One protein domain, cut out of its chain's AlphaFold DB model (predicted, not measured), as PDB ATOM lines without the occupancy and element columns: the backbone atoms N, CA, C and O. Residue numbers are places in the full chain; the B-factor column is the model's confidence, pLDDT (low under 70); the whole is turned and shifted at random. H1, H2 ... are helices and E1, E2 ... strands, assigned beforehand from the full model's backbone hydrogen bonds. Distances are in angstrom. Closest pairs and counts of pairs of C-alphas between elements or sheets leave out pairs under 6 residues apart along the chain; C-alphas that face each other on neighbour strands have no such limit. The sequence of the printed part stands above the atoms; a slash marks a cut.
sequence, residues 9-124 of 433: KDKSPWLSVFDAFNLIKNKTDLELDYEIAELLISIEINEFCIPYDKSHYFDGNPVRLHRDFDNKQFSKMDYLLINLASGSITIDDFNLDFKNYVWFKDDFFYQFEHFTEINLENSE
ATOM      1  N   LYS A   9       6.888 -20.244 159.869       44.31
ATOM      2  CA  LYS A   9       7.931 -21.046 160.538       44.31
ATOM      3  C   LYS A   9       9.155 -20.238 160.954       44.31
ATOM      4  O   LYS A   9      10.073 -20.822 161.534       44.31
ATOM      5  N   ASP A  10       9.184 -18.942 160.663       52.03
ATOM      6  CA  ASP A  10      10.248 -18.098 161.165       52.03
ATOM      7  C   ASP A  10       9.954 -17.762 162.629       52.03
ATOM      8  O   ASP A  10       8.988 -17.065 162.941       52.03
ATOM      9  N   LYS A  11      10.783 -18.298 163.535       58.66
ATOM     10  CA  LYS A  11      10.721 -18.037 164.986       58.66
ATOM     11  C   LYS A  11      10.968 -16.561 165.325       58.66
ATOM     12  O   LYS A  11      10.899 -16.193 166.493       58.66
ATOM     13  N   SER A  12      11.299 -15.746 164.325       73.00
ATOM     14  CA  SER A  12      11.429 -14.307 164.458       73.00
ATOM     15  C   SER A  12      10.098 -13.680 164.896       73.00
ATOM     16  O   SER A  12       9.088 -13.865 164.203       73.00
ATOM     17  N   PRO A  13      10.079 -12.908 165.997       81.25
ATOM     18  CA  PRO A  13       8.903 -12.146 166.411       81.25
ATOM     19  C   PRO A  13       8.670 -10.900 165.536       81.25
ATOM     20  O   PRO A  13       7.726 -10.153 165.765       81.25
ATOM     21  N   TRP A  14       9.517 -10.675 164.529       86.00
ATOM     22  CA  TRP A  14       9.505  -9.492 163.675       86.00
ATOM     23  C   TRP A  14       8.833  -9.764 162.326       86.00
ATOM     24  O   TRP A  14       9.077 -10.805 161.708       86.00
ATOM     25  N   LEU A  15       8.025  -8.814 161.861       89.94
ATOM     26  CA  LEU A  15       7.358  -8.799 160.561       89.94
ATOM     27  C   LEU A  15       7.940  -7.671 159.711       89.94
ATOM     28  O   LEU A  15       7.842  -6.514 160.105       89.94
ATOM     29  N   SER A  16       8.547  -7.982 158.565       91.44
ATOM     30  CA  SER A  16       9.067  -6.939 157.670       91.44
ATOM     31  C   SER A  16       7.963  -6.256 156.867       91.44
ATOM     32  O   SER A  16       6.892  -6.835 156.688       91.44
ATOM     33  N   VAL A  17       8.234  -5.055 156.340       91.94
ATOM     34  CA  VAL A  17       7.326  -4.371 155.394       91.94
ATOM     35  C   VAL A  17       6.970  -5.290 154.236       91.94
ATOM     36  O   VAL A  17       5.800  -5.469 153.916       91.94
ATOM     37  N   PHE A  18       7.983  -5.920 153.642       90.25
ATOM     38  CA  PHE A  18       7.808  -6.839 152.526       90.25
ATOM     39  C   PHE A  18       6.849  -7.985 152.875       90.25
ATOM     40  O   PHE A  18       5.955  -8.329 152.101       90.25
ATOM     41  N   ASP A  19       7.018  -8.574 154.057       88.75
ATOM     42  CA  ASP A  19       6.189  -9.690 154.503       88.75
ATOM     43  C   ASP A  19       4.764  -9.246 154.836       88.75
ATOM     44  O   ASP A  19       3.817  -9.945 154.482       88.75
ATOM     45  N   ALA A  20       4.602  -8.080 155.466       90.81
ATOM     46  CA  ALA A  20       3.303  -7.499 155.782       90.81
ATOM     47  C   ALA A  20       2.488  -7.210 154.516       90.81
ATOM     48  O   ALA A  20       1.332  -7.617 154.423       90.81
ATOM     49  N   PHE A  21       3.098  -6.583 153.506       92.31
ATOM     50  CA  PHE A  21       2.420  -6.281 152.245       92.31
ATOM     51  C   PHE A  21       2.015  -7.556 151.514       92.31
ATOM     52  O   PHE A  21       0.871  -7.682 151.088       92.31
ATOM     53  N   ASN A  22       2.909  -8.544 151.427       88.31
ATOM     54  CA  ASN A  22       2.556  -9.836 150.846       88.31
ATOM     55  C   ASN A  22       1.419 -10.516 151.612       88.31
ATOM     56  O   ASN A  22       0.547 -11.129 151.003       88.31
ATOM     57  N   LEU A  23       1.422 -10.449 152.940       87.31
ATOM     58  CA  LEU A  23       0.374 -11.045 153.759       87.31
ATOM     59  C   LEU A  23      -0.985 -10.388 153.488       87.31
ATOM     60  O   LEU A  23      -1.958 -11.113 153.302       87.31
ATOM     61  N   ILE A  24      -1.025  -9.054 153.403       89.94
ATOM     62  CA  ILE A  24      -2.232  -8.285 153.078       89.94
ATOM     63  C   ILE A  24      -2.729  -8.666 151.681       89.94
ATOM     64  O   ILE A  24      -3.848  -9.152 151.577       89.94
ATOM     65  N   LYS A  25      -1.878  -8.620 150.645       88.94
ATOM     66  CA  LYS A  25      -2.247  -9.038 149.274       88.94
ATOM     67  C   LYS A  25      -2.825 -10.446 149.198       88.94
ATOM     68  O   LYS A  25      -3.732 -10.729 148.435       88.94
ATOM     69  N   ASN A  26      -2.286 -11.370 149.994       85.38
ATOM     70  CA  ASN A  26      -2.753 -12.756 149.992       85.38
ATOM     71  C   ASN A  26      -4.082 -12.962 150.740       85.38
ATOM     72  O   ASN A  26      -4.644 -14.058 150.677       85.38
ATOM     73  N   LYS A  27      -4.535 -11.979 151.523       82.56
ATOM     74  CA  LYS A  27      -5.675 -12.096 152.446       82.56
ATOM     75  C   LYS A  27      -6.785 -11.082 152.175       82.56
ATOM     76  O   LYS A  27      -7.881 -11.268 152.698       82.56
ATOM     77  N   THR A  28      -6.518 -10.061 151.372       82.12
ATOM     78  CA  THR A  28      -7.468  -9.028 150.957       82.12
ATOM     79  C   THR A  28      -7.570  -8.984 149.434       82.12
ATOM     80  O   THR A  28      -6.911  -9.748 148.734       82.12
ATOM     81  N   ASP A  29      -8.435  -8.119 148.919       83.38
ATOM     82  CA  ASP A  29      -8.576  -7.792 147.499       83.38
ATOM     83  C   ASP A  29      -7.622  -6.673 147.033       83.38
ATOM     84  O   ASP A  29      -7.657  -6.280 145.866       83.38
ATOM     85  N   LEU A  30      -6.756  -6.169 147.921       85.88
ATOM     86  CA  LEU A  30      -5.760  -5.145 147.599       85.88
ATOM     87  C   LEU A  30      -4.565  -5.781 146.885       85.88
ATOM     88  O   LEU A  30      -3.801  -6.531 147.489       85.88
ATOM     89  N   GLU A  31      -4.363  -5.439 145.615       81.94
ATOM     90  CA  GLU A  31      -3.273  -5.992 144.792       81.94
ATOM     91  C   GLU A  31      -2.104  -5.002 144.618       81.94
ATOM     92  O   GLU A  31      -0.947  -5.397 144.405       81.94
ATOM     93  N   LEU A  32      -2.385  -3.699 144.728       88.62
ATOM     94  CA  LEU A  32      -1.443  -2.625 144.419       88.62
ATOM     95  C   LEU A  32      -0.714  -2.145 145.682       88.62
ATOM     96  O   LEU A  32      -1.320  -1.906 146.723       88.62
ATOM     97  N   ASP A  33       0.613  -1.986 145.590       89.88
ATOM     98  CA  ASP A  33       1.448  -1.597 146.740       89.88
ATOM     99  C   ASP A  33       1.046  -0.239 147.322       89.88
ATOM    100  O   ASP A  33       1.043  -0.066 148.538       89.88
ATOM    101  N   TYR A  34       0.686   0.725 146.472       89.88
ATOM    102  CA  TYR A  34       0.330   2.059 146.945       89.88
ATOM    103  C   TYR A  34      -0.957   2.044 147.786       89.88
ATOM    104  O   TYR A  34      -1.003   2.722 148.805       89.88
ATOM    105  N   GLU A  35      -1.948   1.210 147.445       89.38
ATOM    106  CA  GLU A  35      -3.212   1.090 148.195       89.38
ATOM    107  C   GLU A  35      -2.977   0.500 149.589       89.38
ATOM    108  O   GLU A  35      -3.544   0.951 150.584       89.38
ATOM    109  N   ILE A  36      -2.081  -0.485 149.683       92.75
ATOM    110  CA  ILE A  36      -1.705  -1.090 150.964       92.75
ATOM    111  C   ILE A  36      -0.929  -0.087 151.820       92.75
ATOM    112  O   ILE A  36      -1.162   0.006 153.024       92.75
ATOM    113  N   ALA A  37      -0.028   0.687 151.216       92.62
ATOM    114  CA  ALA A  37       0.703   1.730 151.924       92.62
ATOM    115  C   ALA A  37      -0.230   2.839 152.437       92.62
ATOM    116  O   ALA A  37      -0.104   3.243 153.592       92.62
ATOM    117  N   GLU A  38      -1.190   3.288 151.622       89.81
ATOM    118  CA  GLU A  38      -2.215   4.256 152.030       89.81
ATOM    119  C   GLU A  38      -3.066   3.734 153.188       89.81
ATOM    120  O   GLU A  38      -3.299   4.471 154.150       89.81
ATOM    121  N   LEU A  39      -3.476   2.463 153.145       90.44
ATOM    122  CA  LEU A  39      -4.218   1.832 154.234       90.44
ATOM    123  C   LEU A  39      -3.410   1.851 155.533       90.44
ATOM    124  O   LEU A  39      -3.902   2.308 156.561       90.44
ATOM    125  N   LEU A  40      -2.160   1.387 155.480       92.81
ATOM    126  CA  LEU A  40      -1.274   1.327 156.641       92.81
ATOM    127  C   LEU A  40      -0.988   2.714 157.237       92.81
ATOM    128  O   LEU A  40      -0.890   2.842 158.457       92.81
ATOM    129  N   ILE A  41      -0.894   3.754 156.406       87.81
ATOM    130  CA  ILE A  41      -0.778   5.145 156.869       87.81
ATOM    131  C   ILE A  41      -2.084   5.616 157.515       87.81
ATOM    132  O   ILE A  41      -2.044   6.229 158.577       87.81
ATOM    133  N   SER A  42      -3.228   5.327 156.893       83.94
ATOM    134  CA  SER A  42      -4.546   5.804 157.332       83.94
ATOM    135  C   SER A  42      -4.985   5.211 158.668       83.94
ATOM    136  O   SER A  42      -5.652   5.888 159.442       83.94
ATOM    137  N   ILE A  43      -4.593   3.968 158.957       84.31
ATOM    138  CA  ILE A  43      -4.803   3.336 160.271       84.31
ATOM    139  C   ILE A  43      -3.679   3.662 161.264       84.31
ATOM    140  O   ILE A  43      -3.577   3.038 162.317       84.31
ATOM    141  N   GLU A  44      -2.794   4.590 160.891       87.06
ATOM    142  CA  GLU A  44      -1.673   5.067 161.696       87.06
ATOM    143  C   GLU A  44      -0.796   3.916 162.217       87.06
ATOM    144  O   GLU A  44      -0.323   3.924 163.356       87.06
ATOM    145  N   ILE A  45      -0.534   2.905 161.372       88.12
ATOM    146  CA  ILE A  45       0.086   1.655 161.831       88.12
ATOM    147  C   ILE A  45       1.437   1.894 162.504       88.12
ATOM    148  O   ILE A  45       1.755   1.233 163.476       88.12
ATOM    149  N   ASN A  46       2.229   2.859 162.031       86.69
ATOM    150  CA  ASN A  46       3.549   3.170 162.588       86.69
ATOM    151  C   ASN A  46       3.492   4.005 163.881       86.69
ATOM    152  O   ASN A  46       4.518   4.182 164.540       86.69
ATOM    153  N   GLU A  47       2.329   4.562 164.221       81.88
ATOM    154  CA  GLU A  47       2.101   5.213 165.510       81.88
ATOM    155  C   GLU A  47       1.803   4.175 166.586       81.88
ATOM    156  O   GLU A  47       2.432   4.175 167.646       81.88
ATOM    157  N   PHE A  48       0.907   3.239 166.271       80.50
ATOM    158  CA  PHE A  48       0.498   2.186 167.194       80.50
ATOM    159  C   PHE A  48       1.461   0.992 167.231       80.50
ATOM    160  O   PHE A  48       1.601   0.345 168.270       80.50
ATOM    161  N   CYS A  49       2.158   0.714 166.129       84.44
ATOM    162  CA  CYS A  49       3.167  -0.334 165.998       84.44
ATOM    163  C   CYS A  49       4.524   0.315 165.744       84.44
ATOM    164  O   CYS A  49       4.832   0.751 164.634       84.44
ATOM    165  N   ILE A  50       5.366   0.350 166.775       85.56
ATOM    166  CA  ILE A  50       6.683   0.983 166.690       85.56
ATOM    167  C   ILE A  50       7.527   0.298 165.594       85.56
ATOM    168  O   ILE A  50       7.725  -0.919 165.669       85.56
ATOM    169  N   PRO A  51       8.055   1.041 164.600       90.56
ATOM    170  CA  PRO A  51       8.916   0.467 163.577       90.56
ATOM    171  C   PRO A  51      10.373   0.357 164.052       90.56
ATOM    172  O   PRO A  51      10.886   1.208 164.786       90.56
ATOM    173  N   TYR A  52      11.065  -0.682 163.589       90.62
ATOM    174  CA  TYR A  52      12.462  -0.974 163.916       90.62
ATOM    175  C   TYR A  52      13.271  -1.279 162.660       90.62
ATOM    176  O   TYR A  52      12.728  -1.752 161.670       90.62
ATOM    177  N   ASP A  53      14.581  -1.067 162.719       91.44
ATOM    178  CA  ASP A  53      15.536  -1.448 161.690       91.44
ATOM    179  C   ASP A  53      16.369  -2.641 162.162       91.44
ATOM    180  O   ASP A  53      17.233  -2.519 163.028       91.44
ATOM    181  N   LYS A  54      16.126  -3.810 161.566       86.25
ATOM    182  CA  LYS A  54      16.830  -5.056 161.889       86.25
ATOM    183  C   LYS A  54      18.229  -5.149 161.275       86.25
ATOM    184  O   LYS A  54      18.901  -6.153 161.490       86.25
ATOM    185  N   SER A  55      18.660  -4.175 160.473       84.88
ATOM    186  CA  SER A  55      20.050  -4.112 160.001       84.88
ATOM    187  C   SER A  55      20.997  -3.540 161.060       84.88
ATOM    188  O   SER A  55      22.202  -3.786 161.001       84.88
ATOM    189  N   HIS A  56      20.447  -2.870 162.076       82.31
ATOM    190  CA  HIS A  56      21.181  -2.300 163.196       82.31
ATOM    191  C   HIS A  56      20.678  -2.909 164.508       82.31
ATOM    192  O   HIS A  56      19.476  -2.980 164.744       82.31
ATOM    193  N   TYR A  57      21.594  -3.335 165.380       78.56
ATOM    194  CA  TYR A  57      21.249  -3.906 166.684       78.56
ATOM    195  C   TYR A  57      21.857  -3.092 167.818       78.56
ATOM    196  O   TYR A  57      23.020  -2.692 167.758       78.56
ATOM    197  N   PHE A  58      21.078  -2.918 168.880       57.62
ATOM    198  CA  PHE A  58      21.531  -2.404 170.163       57.62
ATOM    199  C   PHE A  58      20.997  -3.324 171.263       57.62
ATOM    200  O   PHE A  58      19.810  -3.635 171.291       57.62
ATOM    201  N   ASP A  59      21.889  -3.814 172.125       62.34
ATOM    202  CA  ASP A  59      21.561  -4.746 173.218       62.34
ATOM    203  C   ASP A  59      20.731  -5.974 172.779       62.34
ATOM    204  O   ASP A  59      19.703  -6.326 173.353       62.34
ATOM    205  N   GLY A  60      21.142  -6.602 171.671       65.50
ATOM    206  CA  GLY A  60      20.494  -7.809 171.143       65.50
ATOM    207  C   GLY A  60      19.140  -7.589 170.456       65.50
ATOM    208  O   GLY A  60      18.574  -8.556 169.951       65.50
ATOM    209  N   ASN A  61      18.650  -6.347 170.365       70.69
ATOM    210  CA  ASN A  61      17.382  -6.004 169.719       70.69
ATOM    211  C   ASN A  61      17.585  -5.083 168.502       70.69
ATOM    212  O   ASN A  61      18.522  -4.278 168.506       70.69
ATOM    213  N   PRO A  62      16.732  -5.180 167.461       81.69
ATOM    214  CA  PRO A  62      16.684  -4.206 166.374       81.69
ATOM    215  C   PRO A  62      16.565  -2.773 166.897       81.69
ATOM    216  O   PRO A  62      15.843  -2.511 167.861       81.69
ATOM    217  N   VAL A  63      17.261  -1.837 166.261       86.44
ATOM    218  CA  VAL A  63      17.226  -0.426 166.664       86.44
ATOM    219  C   VAL A  63      15.891   0.190 166.261       86.44
ATOM    220  O   VAL A  63      15.431   0.030 165.133       86.44
ATOM    221  N   ARG A  64      15.259   0.922 167.180       87.44
ATOM    222  CA  ARG A  64      14.005   1.630 166.911       87.44
ATOM    223  C   ARG A  64      14.205   2.709 165.845       87.44
ATOM    224  O   ARG A  64      15.135   3.511 165.926       87.44
ATOM    225  N   LEU A  65      13.287   2.786 164.887       86.75
ATOM    226  CA  LEU A  65      13.204   3.909 163.959       86.75
ATOM    227  C   LEU A  65      12.471   5.056 164.659       86.75
ATOM    228  O   LEU A  65      11.248   5.066 164.776       86.75
ATOM    229  N   HIS A  66      13.244   5.999 165.194       78.19
ATOM    230  CA  HIS A  66      12.713   7.120 165.963       78.19
ATOM    231  C   HIS A  66      11.901   8.087 165.088       78.19
ATOM    232  O   HIS A  66      12.299   8.410 163.967       78.19
ATOM    233  N   ARG A  67      10.778   8.560 165.640       73.69
ATOM    234  CA  ARG A  67      10.065   9.763 165.198       73.69
ATOM    235  C   ARG A  67      10.490  10.916 166.099       73.69
ATOM    236  O   ARG A  67      10.575  10.729 167.313       73.69
ATOM    237  N   ASP A  68      10.743  12.079 165.514       66.88
ATOM    238  CA  ASP A  68      10.925  13.315 166.275       66.88
ATOM    239  C   ASP A  68       9.600  14.079 166.235       66.88
ATOM    240  O   ASP A  68       9.256  14.719 165.236       66.88
ATOM    241  N   PHE A  69       8.821  13.930 167.307       57.41
ATOM    242  CA  PHE A  69       7.491  14.522 167.420       57.41
ATOM    243  C   PHE A  69       7.548  16.050 167.548       57.41
ATOM    244  O   PHE A  69       6.671  16.731 167.014       57.41
ATOM    245  N   ASP A  70       8.609  16.590 168.154       54.31
ATOM    246  CA  ASP A  70       8.780  18.029 168.374       54.31
ATOM    247  C   ASP A  70       9.100  18.759 167.066       54.31
ATOM    248  O   ASP A  70       8.601  19.856 166.807       54.31
ATOM    249  N   ASN A  71       9.867  18.113 166.183       57.44
ATOM    250  CA  ASN A  71      10.224  18.659 164.874       57.44
ATOM    251  C   ASN A  71       9.333  18.159 163.723       57.44
ATOM    252  O   ASN A  71       9.639  18.430 162.558       57.44
ATOM    253  N   LYS A  72       8.242  17.434 164.022       61.91
ATOM    254  CA  LYS A  72       7.355  16.788 163.031       61.91
ATOM    255  C   LYS A  72       8.118  15.938 162.003       61.91
ATOM    256  O   LYS A  72       7.742  15.897 160.830       61.91
ATOM    257  N   GLN A  73       9.207  15.289 162.412       72.44
ATOM    258  CA  GLN A  73       9.960  14.422 161.509       72.44
ATOM    259  C   GLN A  73       9.399  13.006 161.553       72.44
ATOM    260  O   GLN A  73       9.376  12.337 162.590       72.44
ATOM    261  N   PHE A  74       8.973  12.554 160.379       80.25
ATOM    262  CA  PHE A  74       8.574  11.183 160.108       80.25
ATOM    263  C   PHE A  74       9.756  10.224 160.318       80.25
ATOM    264  O   PHE A  74      10.912  10.572 160.066       80.25
ATOM    265  N   SER A  75       9.486   8.999 160.776       86.81
ATOM    266  CA  SER A  75      10.526   7.970 160.829       86.81
ATOM    267  C   SER A  75      10.927   7.545 159.413       86.81
ATOM    268  O   SER A  75      10.199   7.762 158.442       86.81
ATOM    269  N   LYS A  76      12.066   6.859 159.270       88.31
ATOM    270  CA  LYS A  76      12.456   6.280 157.971       88.31
ATOM    271  C   LYS A  76      11.399   5.317 157.413       88.31
ATOM    272  O   LYS A  76      11.222   5.262 156.201       88.31
ATOM    273  N   MET A  77      10.672   4.613 158.285       91.56
ATOM    274  CA  MET A  77       9.559   3.743 157.894       91.56
ATOM    275  C   MET A  77       8.364   4.541 157.368       91.56
ATOM    276  O   MET A  77       7.733   4.146 156.395       91.56
ATOM    277  N   ASP A  78       8.063   5.680 157.986       89.75
ATOM    278  CA  ASP A  78       6.981   6.559 157.540       89.75
ATOM    279  C   ASP A  78       7.284   7.138 156.159       89.75
ATOM    280  O   ASP A  78       6.440   7.078 155.271       89.75
ATOM    281  N   TYR A  79       8.514   7.611 155.935       90.44
ATOM    282  CA  TYR A  79       8.943   8.045 154.605       90.44
ATOM    283  C   TYR A  79       8.869   6.912 153.576       90.44
ATOM    284  O   TYR A  79       8.470   7.150 152.438       90.44
ATOM    285  N   LEU A  80       9.215   5.681 153.965       91.81
ATOM    286  CA  LEU A  80       9.115   4.516 153.090       91.81
ATOM    287  C   LEU A  80       7.660   4.246 152.671       91.81
ATOM    288  O   LEU A  80       7.395   4.085 151.482       91.81
ATOM    289  N   LEU A  81       6.717   4.260 153.621       92.94
ATOM    290  CA  LEU A  81       5.292   4.080 153.328       92.94
ATOM    291  C   LEU A  81       4.718   5.245 152.510       92.94
ATOM    292  O   LEU A  81       3.987   5.002 151.559       92.94
ATOM    293  N   ILE A  82       5.079   6.497 152.809       90.56
ATOM    294  CA  ILE A  82       4.624   7.678 152.048       90.56
ATOM    295  C   ILE A  82       5.124   7.617 150.596       90.56
ATOM    296  O   ILE A  82       4.386   7.920 149.655       90.56
ATOM    297  N   ASN A  83       6.369   7.185 150.385       89.31
ATOM    298  CA  ASN A  83       6.922   7.030 149.041       89.31
ATOM    299  C   ASN A  83       6.243   5.885 148.270       89.31
ATOM    300  O   ASN A  83       6.041   6.019 147.063       89.31
ATOM    301  N   LEU A  84       5.858   4.795 148.945       91.12
ATOM    302  CA  LEU A  84       5.051   3.720 148.351       91.12
ATOM    303  C   LEU A  84       3.631   4.201 148.006       91.12
ATOM    304  O   LEU A  84       3.177   3.992 146.887       91.12
ATOM    305  N   ALA A  85       2.958   4.888 148.934       89.62
ATOM    306  CA  ALA A  85       1.604   5.423 148.763       89.62
ATOM    307  C   ALA A  85       1.518   6.452 147.625       89.62
ATOM    308  O   ALA A  85       0.579   6.455 146.841       89.62
ATOM    309  N   SER A  86       2.547   7.287 147.467       88.56
ATOM    310  CA  SER A  86       2.635   8.236 146.346       88.56
ATOM    311  C   SER A  86       3.008   7.588 145.005       88.56
ATOM    312  O   SER A  86       3.101   8.291 143.998       88.56
ATOM    313  N   GLY A  87       3.273   6.277 144.975       84.06
ATOM    314  CA  GLY A  87       3.731   5.556 143.785       84.06
ATOM    315  C   GLY A  87       5.155   5.914 143.342       84.06
ATOM    316  O   GLY A  87       5.573   5.531 142.250       84.06
ATOM    317  N   SER A  88       5.906   6.650 144.169       84.75
ATOM    318  CA  SER A  88       7.276   7.092 143.871       84.75
ATOM    319  C   SER A  88       8.275   5.934 143.866       84.75
ATOM    320  O   SER A  88       9.311   6.005 143.205       84.75
ATOM    321  N   ILE A  89       7.967   4.873 144.612       86.31
ATOM    322  CA  ILE A  89       8.716   3.616 144.659       86.31
ATOM    323  C   ILE A  89       7.727   2.444 144.647       86.31
ATOM    324  O   ILE A  89       6.573   2.593 145.038       86.31
ATOM    325  N   THR A  90       8.187   1.272 144.225       82.50
ATOM    326  CA  THR A  90       7.433   0.009 144.286       82.50
ATOM    327  C   THR A  90       8.156  -0.972 145.191       82.50
ATOM    328  O   THR A  90       9.373  -0.858 145.363       82.50
ATOM    329  N   ILE A  91       7.446  -1.960 145.742       82.31
ATOM    330  CA  ILE A  91       8.122  -3.011 146.500       82.31
ATOM    331  C   ILE A  91       8.981  -3.828 145.540       82.31
ATOM    332  O   ILE A  91       8.488  -4.426 144.584       82.31
ATOM    333  N   ASP A  92      10.281  -3.861 145.811       78.75
ATOM    334  CA  ASP A  92      11.234  -4.669 145.070       78.75
ATOM    335  C   ASP A  92      12.049  -5.557 146.022       78.75
ATOM    336  O   ASP A  92      12.222  -5.274 147.210       78.75
ATOM    337  N   ASP A  93      12.530  -6.681 145.496       64.62
ATOM    338  CA  ASP A  93      13.264  -7.678 146.275       64.62
ATOM    339  C   ASP A  93      14.712  -7.264 146.612       64.62
ATOM    340  O   ASP A  93      15.383  -7.961 147.387       64.62
ATOM    341  N   PHE A  94      15.205  -6.164 146.038       71.25
ATOM    342  CA  PHE A  94      16.597  -5.717 146.117       71.25
ATOM    343  C   PHE A  94      16.803  -4.574 147.115       71.25
ATOM    344  O   PHE A  94      17.907  -4.412 147.638       71.25
ATOM    345  N   ASN A  95      15.755  -3.818 147.423       80.12
ATOM    346  CA  ASN A  95      15.758  -2.774 148.421       80.12
ATOM    347  C   ASN A  95      15.689  -3.415 149.808       80.12
ATOM    348  O   ASN A  95      14.678  -3.973 150.249       80.12
ATOM    349  N   LEU A  96      16.828  -3.346 150.491       81.69
ATOM    350  CA  LEU A  96      17.016  -3.946 151.800       81.69
ATOM    351  C   LEU A  96      16.115  -3.317 152.865       81.69
ATOM    352  O   LEU A  96      15.805  -4.008 153.831       81.69
ATOM    353  N   ASP A  97      15.632  -2.086 152.683       87.00
ATOM    354  CA  ASP A  97      14.770  -1.407 153.656       87.00
ATOM    355  C   ASP A  97      13.423  -2.124 153.815       87.00
ATOM    356  O   ASP A  97      12.973  -2.321 154.941       87.00
ATOM    357  N   PHE A  98      12.822  -2.644 152.735       87.56
ATOM    358  CA  PHE A  98      11.559  -3.398 152.831       87.56
ATOM    359  C   PHE A  98      11.701  -4.693 153.632       87.56
ATOM    360  O   PHE A  98      10.744  -5.169 154.242       87.56
ATOM    361  N   LYS A  99      12.901  -5.279 153.625       86.94
ATOM    362  CA  LYS A  99      13.212  -6.481 154.399       86.94
ATOM    363  C   LYS A  99      13.642  -6.115 155.810       86.94
ATOM    364  O   LYS A  99      13.329  -6.863 156.733       86.94
ATOM    365  N   ASN A 100      14.377  -5.024 155.983       89.50
ATOM    366  CA  ASN A 100      15.038  -4.692 157.236       89.50
ATOM    367  C   ASN A 100      14.182  -3.876 158.185       89.50
ATOM    368  O   ASN A 100      14.309  -4.065 159.394       89.50
ATOM    369  N   TYR A 101      13.291  -3.037 157.668       93.44
ATOM    370  CA  TYR A 101      12.337  -2.354 158.516       93.44
ATOM    371  C   TYR A 101      11.202  -3.302 158.887       93.44
ATOM    372  O   TYR A 101      10.604  -3.963 158.033       93.44
ATOM    373  N   VAL A 102      10.969  -3.419 160.189       91.81
ATOM    374  CA  VAL A 102      10.102  -4.433 160.781       91.81
ATOM    375  C   VAL A 102       9.209  -3.850 161.868       91.81
ATOM    376  O   VAL A 102       9.581  -2.905 162.561       91.81
ATOM    377  N   TRP A 103       8.063  -4.492 162.062       91.94
ATOM    378  CA  TRP A 103       7.209  -4.357 163.237       91.94
ATOM    379  C   TRP A 103       7.293  -5.608 164.103       91.94
ATOM    380  O   TRP A 103       7.679  -6.683 163.636       91.94
ATOM    381  N   PHE A 104       6.894  -5.495 165.365       86.19
ATOM    382  CA  PHE A 104       6.602  -6.677 166.166       86.19
ATOM    383  C   PHE A 104       5.314  -7.332 165.641       86.19
ATOM    384  O   PHE A 104       4.319  -6.642 165.420       86.19
ATOM    385  N   LYS A 105       5.335  -8.650 165.400       82.44
ATOM    386  CA  LYS A 105       4.222  -9.388 164.772       82.44
ATOM    387  C   LYS A 105       2.915  -9.224 165.539       82.44
ATOM    388  O   LYS A 105       1.899  -8.909 164.929       82.44
ATOM    389  N   ASP A 106       2.964  -9.413 166.855       76.56
ATOM    390  CA  ASP A 106       1.761  -9.379 167.689       76.56
ATOM    391  C   ASP A 106       1.125  -7.984 167.688       76.56
ATOM    392  O   ASP A 106      -0.092  -7.872 167.575       76.56
ATOM    393  N   ASP A 107       1.947  -6.930 167.744       77.44
ATOM    394  CA  ASP A 107       1.469  -5.544 167.722       77.44
ATOM    395  C   ASP A 107       0.854  -5.215 166.359       77.44
ATOM    396  O   ASP A 107      -0.264  -4.708 166.290       77.44
ATOM    397  N   PHE A 108       1.544  -5.579 165.272       86.31
ATOM    398  CA  PHE A 108       1.057  -5.351 163.914       86.31
ATOM    399  C   PHE A 108      -0.284  -6.041 163.667       86.31
ATOM    400  O   PHE A 108      -1.222  -5.396 163.204       86.31
ATOM    401  N   PHE A 109      -0.401  -7.333 163.989       82.56
ATOM    402  CA  PHE A 109      -1.651  -8.064 163.781       82.56
ATOM    403  C   PHE A 109      -2.770  -7.537 164.659       82.56
ATOM    404  O   PHE A 109      -3.884  -7.382 164.170       82.56
ATOM    405  N   TYR A 110      -2.475  -7.216 165.920       75.38
ATOM    406  CA  TYR A 110      -3.464  -6.648 166.822       75.38
ATOM    407  C   TYR A 110      -4.040  -5.340 166.271       75.38
ATOM    408  O   TYR A 110      -5.257  -5.213 166.168       75.38
ATOM    409  N   GLN A 111      -3.184  -4.394 165.878       80.12
ATOM    410  CA  GLN A 111      -3.642  -3.092 165.394       80.12
ATOM    411  C   GLN A 111      -4.298  -3.192 164.018       80.12
ATOM    412  O   GLN A 111      -5.366  -2.626 163.802       80.12
ATOM    413  N   PHE A 112      -3.714  -3.960 163.095       84.12
ATOM    414  CA  PHE A 112      -4.286  -4.121 161.762       84.12
ATOM    415  C   PHE A 112      -5.682  -4.752 161.823       84.12
ATOM    416  O   PHE A 112      -6.616  -4.231 161.216       84.12
ATOM    417  N   GLU A 113      -5.855  -5.832 162.592       81.50
ATOM    418  CA  GLU A 113      -7.167  -6.462 162.793       81.50
ATOM    419  C   GLU A 113      -8.148  -5.524 163.490       81.50
ATOM    420  O   GLU A 113      -9.327  -5.511 163.147       81.50
ATOM    421  N   HIS A 114      -7.669  -4.728 164.448       78.50
ATOM    422  CA  HIS A 114      -8.502  -3.776 165.171       78.50
ATOM    423  C   HIS A 114      -9.093  -2.701 164.254       78.50
ATOM    424  O   HIS A 114     -10.270  -2.378 164.385       78.50
ATOM    425  N   PHE A 115      -8.303  -2.173 163.315       76.19
ATOM    426  CA  PHE A 115      -8.744  -1.090 162.435       76.19
ATOM    427  C   PHE A 115      -9.424  -1.556 161.145       76.19
ATOM    428  O   PHE A 115     -10.128  -0.766 160.521       76.19
ATOM    429  N   THR A 116      -9.224  -2.809 160.726       76.81
ATOM    430  CA  THR A 116      -9.755  -3.315 159.445       76.81
ATOM    431  C   THR A 116     -10.792  -4.423 159.585       76.81
ATOM    432  O   THR A 116     -11.456  -4.742 158.606       76.81
ATOM    433  N   GLU A 117     -10.921  -5.041 160.764       73.94
ATOM    434  CA  GLU A 117     -11.696  -6.273 160.995       73.94
ATOM    435  C   GLU A 117     -11.227  -7.487 160.149       73.94
ATOM    436  O   GLU A 117     -11.850  -8.551 160.169       73.94
ATOM    437  N   ILE A 118     -10.101  -7.375 159.428       75.56
ATOM    438  CA  ILE A 118      -9.552  -8.420 158.553       75.56
ATOM    439  C   ILE A 118      -8.568  -9.291 159.326       75.56
ATOM    440  O   ILE A 118      -7.490  -8.838 159.702       75.56
ATOM    441  N   ASN A 119      -8.881 -10.581 159.469       78.44
ATOM    442  CA  ASN A 119      -7.980 -11.548 160.094       78.44
ATOM    443  C   ASN A 119      -6.888 -12.026 159.123       78.44
ATOM    444  O   ASN A 119      -7.157 -12.750 158.157       78.44
ATOM    445  N   LEU A 120      -5.641 -11.648 159.407       72.25
ATOM    446  CA  LEU A 120      -4.490 -11.983 158.568       72.25
ATOM    447  C   LEU A 120      -3.791 -13.298 158.980       72.25
ATOM    448  O   LEU A 120      -2.988 -13.841 158.212       72.25
ATOM    449  N   GLU A 121      -4.123 -13.873 160.140       65.25
ATOM    450  CA  GLU A 121      -3.545 -15.121 160.649       65.25
ATOM    451  C   GLU A 121      -4.364 -16.376 160.279       65.25
ATOM    452  O   GLU A 121      -5.558 -16.336 159.993       65.25
ATOM    453  N   ASN A 122      -3.723 -17.554 160.296       56.16
ATOM    454  CA  ASN A 122      -4.449 -18.829 160.256       56.16
ATOM    455  C   ASN A 122      -4.799 -19.258 161.692       56.16
ATOM    456  O   ASN A 122      -3.917 -19.512 162.513       56.16
ATOM    457  N   SER A 123      -6.097 -19.383 161.959       46.84
ATOM    458  CA  SER A 123      -6.752 -19.546 163.266       46.84
ATOM    459  C   SER A 123      -6.448 -20.828 164.066       46.84
ATOM    460  O   SER A 123      -7.104 -21.087 165.070       46.84
ATOM    461  N   GLU A 124      -5.434 -21.623 163.721       44.66
ATOM    462  CA  GLU A 124      -5.118 -22.866 164.451       44.66
ATOM    463  C   GLU A 124      -4.113 -22.691 165.611       44.66
ATOM    464  O   GLU A 124      -3.882 -23.636 166.369       44.66
TER     465      GLU A 124
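AT A GLANCE: This is residues 9 to 124 of the 433 residues of an uncharacterized protein of Acinetobacter sp. 1475718 (UniProt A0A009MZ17). A small, curled sheet of four short strands has its E2 and E3 hairpin at one end, and most of the helices gather toward its other end, by E1 and E4. H1 and H6 run on from these two strands, H5 sits beside the strands, and H2 and H4 make a V beyond H1; the loop residues 68 to 73 stick out. The printed part has 116 residues, with six named helices and four named strands in the order E1 H1 H2 H3 E2 E3 H4 H5 E4 H6. The sheet, E1 E4 E2 E3, is antiparallel, and the class is mixed, helices and strands. The whole is compact, with a radius of gyration of the C-alphas of 13.7 A and spans of 35 by 33 by 29 A.

HOW THE PARTS SIT: E1, residues 14 to 16, is an edge strand, antiparallel to E4, residues 101 to 104, with N 15 and O 103 2.8 A apart. E2, residues 52 to 58, is the antiparallel neighbour of E4, with N 102 and O 52 2.8 A apart, and forms a hairpin with edge strand E3, residues 61 to 64, where N 53 and O 63 are 2.8 A apart. The sheet is strongly twisted. H1, residues 17 to 25, only grazes it with residues 17 to 22. H2, residues 33 to 42, only just touches H1, with 3 pairs of C-alphas within 8 A, the closest Phe 21 and Ile 36 at 6.8 A; they are about perpendicular at 80 degrees. H4, residues 76 to 85, touches H2 at a steep tilt of 57 degrees, opposite ways, the closest C-alphas being Tyr 34 and Ala 85 at 4.0 A. H5, residues 96 to 100, stands at the sheet's level, with a height over the sheet of 2.9 A, and touches H1, the closest C-alphas being Val 17 and Phe 98 at 5.0 A. E3, H4, H5 and E4 make a split strand-helix-strand unit, two strands running the same way with E2 between them; its crossover is right-handed. H6, residues 105 to 116, touches H3, residues 45 to 48, with residues 107 to 112 alone, the closest C-alphas being Phe 48 and Gln 111 at 6.9 A. In H1, H2, H4, H5 and H6 every O i to N i+4 pair is within hydrogen-bond range; H3 is too short for one.

IN THESE COORDINATES: E1 begins at C-alpha 14, (9.505, -9.492, 163.675). H1 is 12.3 A long, H2 14.2 A, E2 11.1 A, H4 14.3 A and E4 10.5 A. H6, 16.1 A long, ends at C-alpha 116, (-9.755, -3.315, 159.445).

THE WHOLE: The C-alphas of Asn 71 and Glu 124, the two farthest apart, are 44.3 A from each other. The printed part has no cut, and E3 to H4 is the long link. The pLDDT is under 70 at residues 9 to 11, 58 to 60, 68 to 72, 93 and 121 to 124.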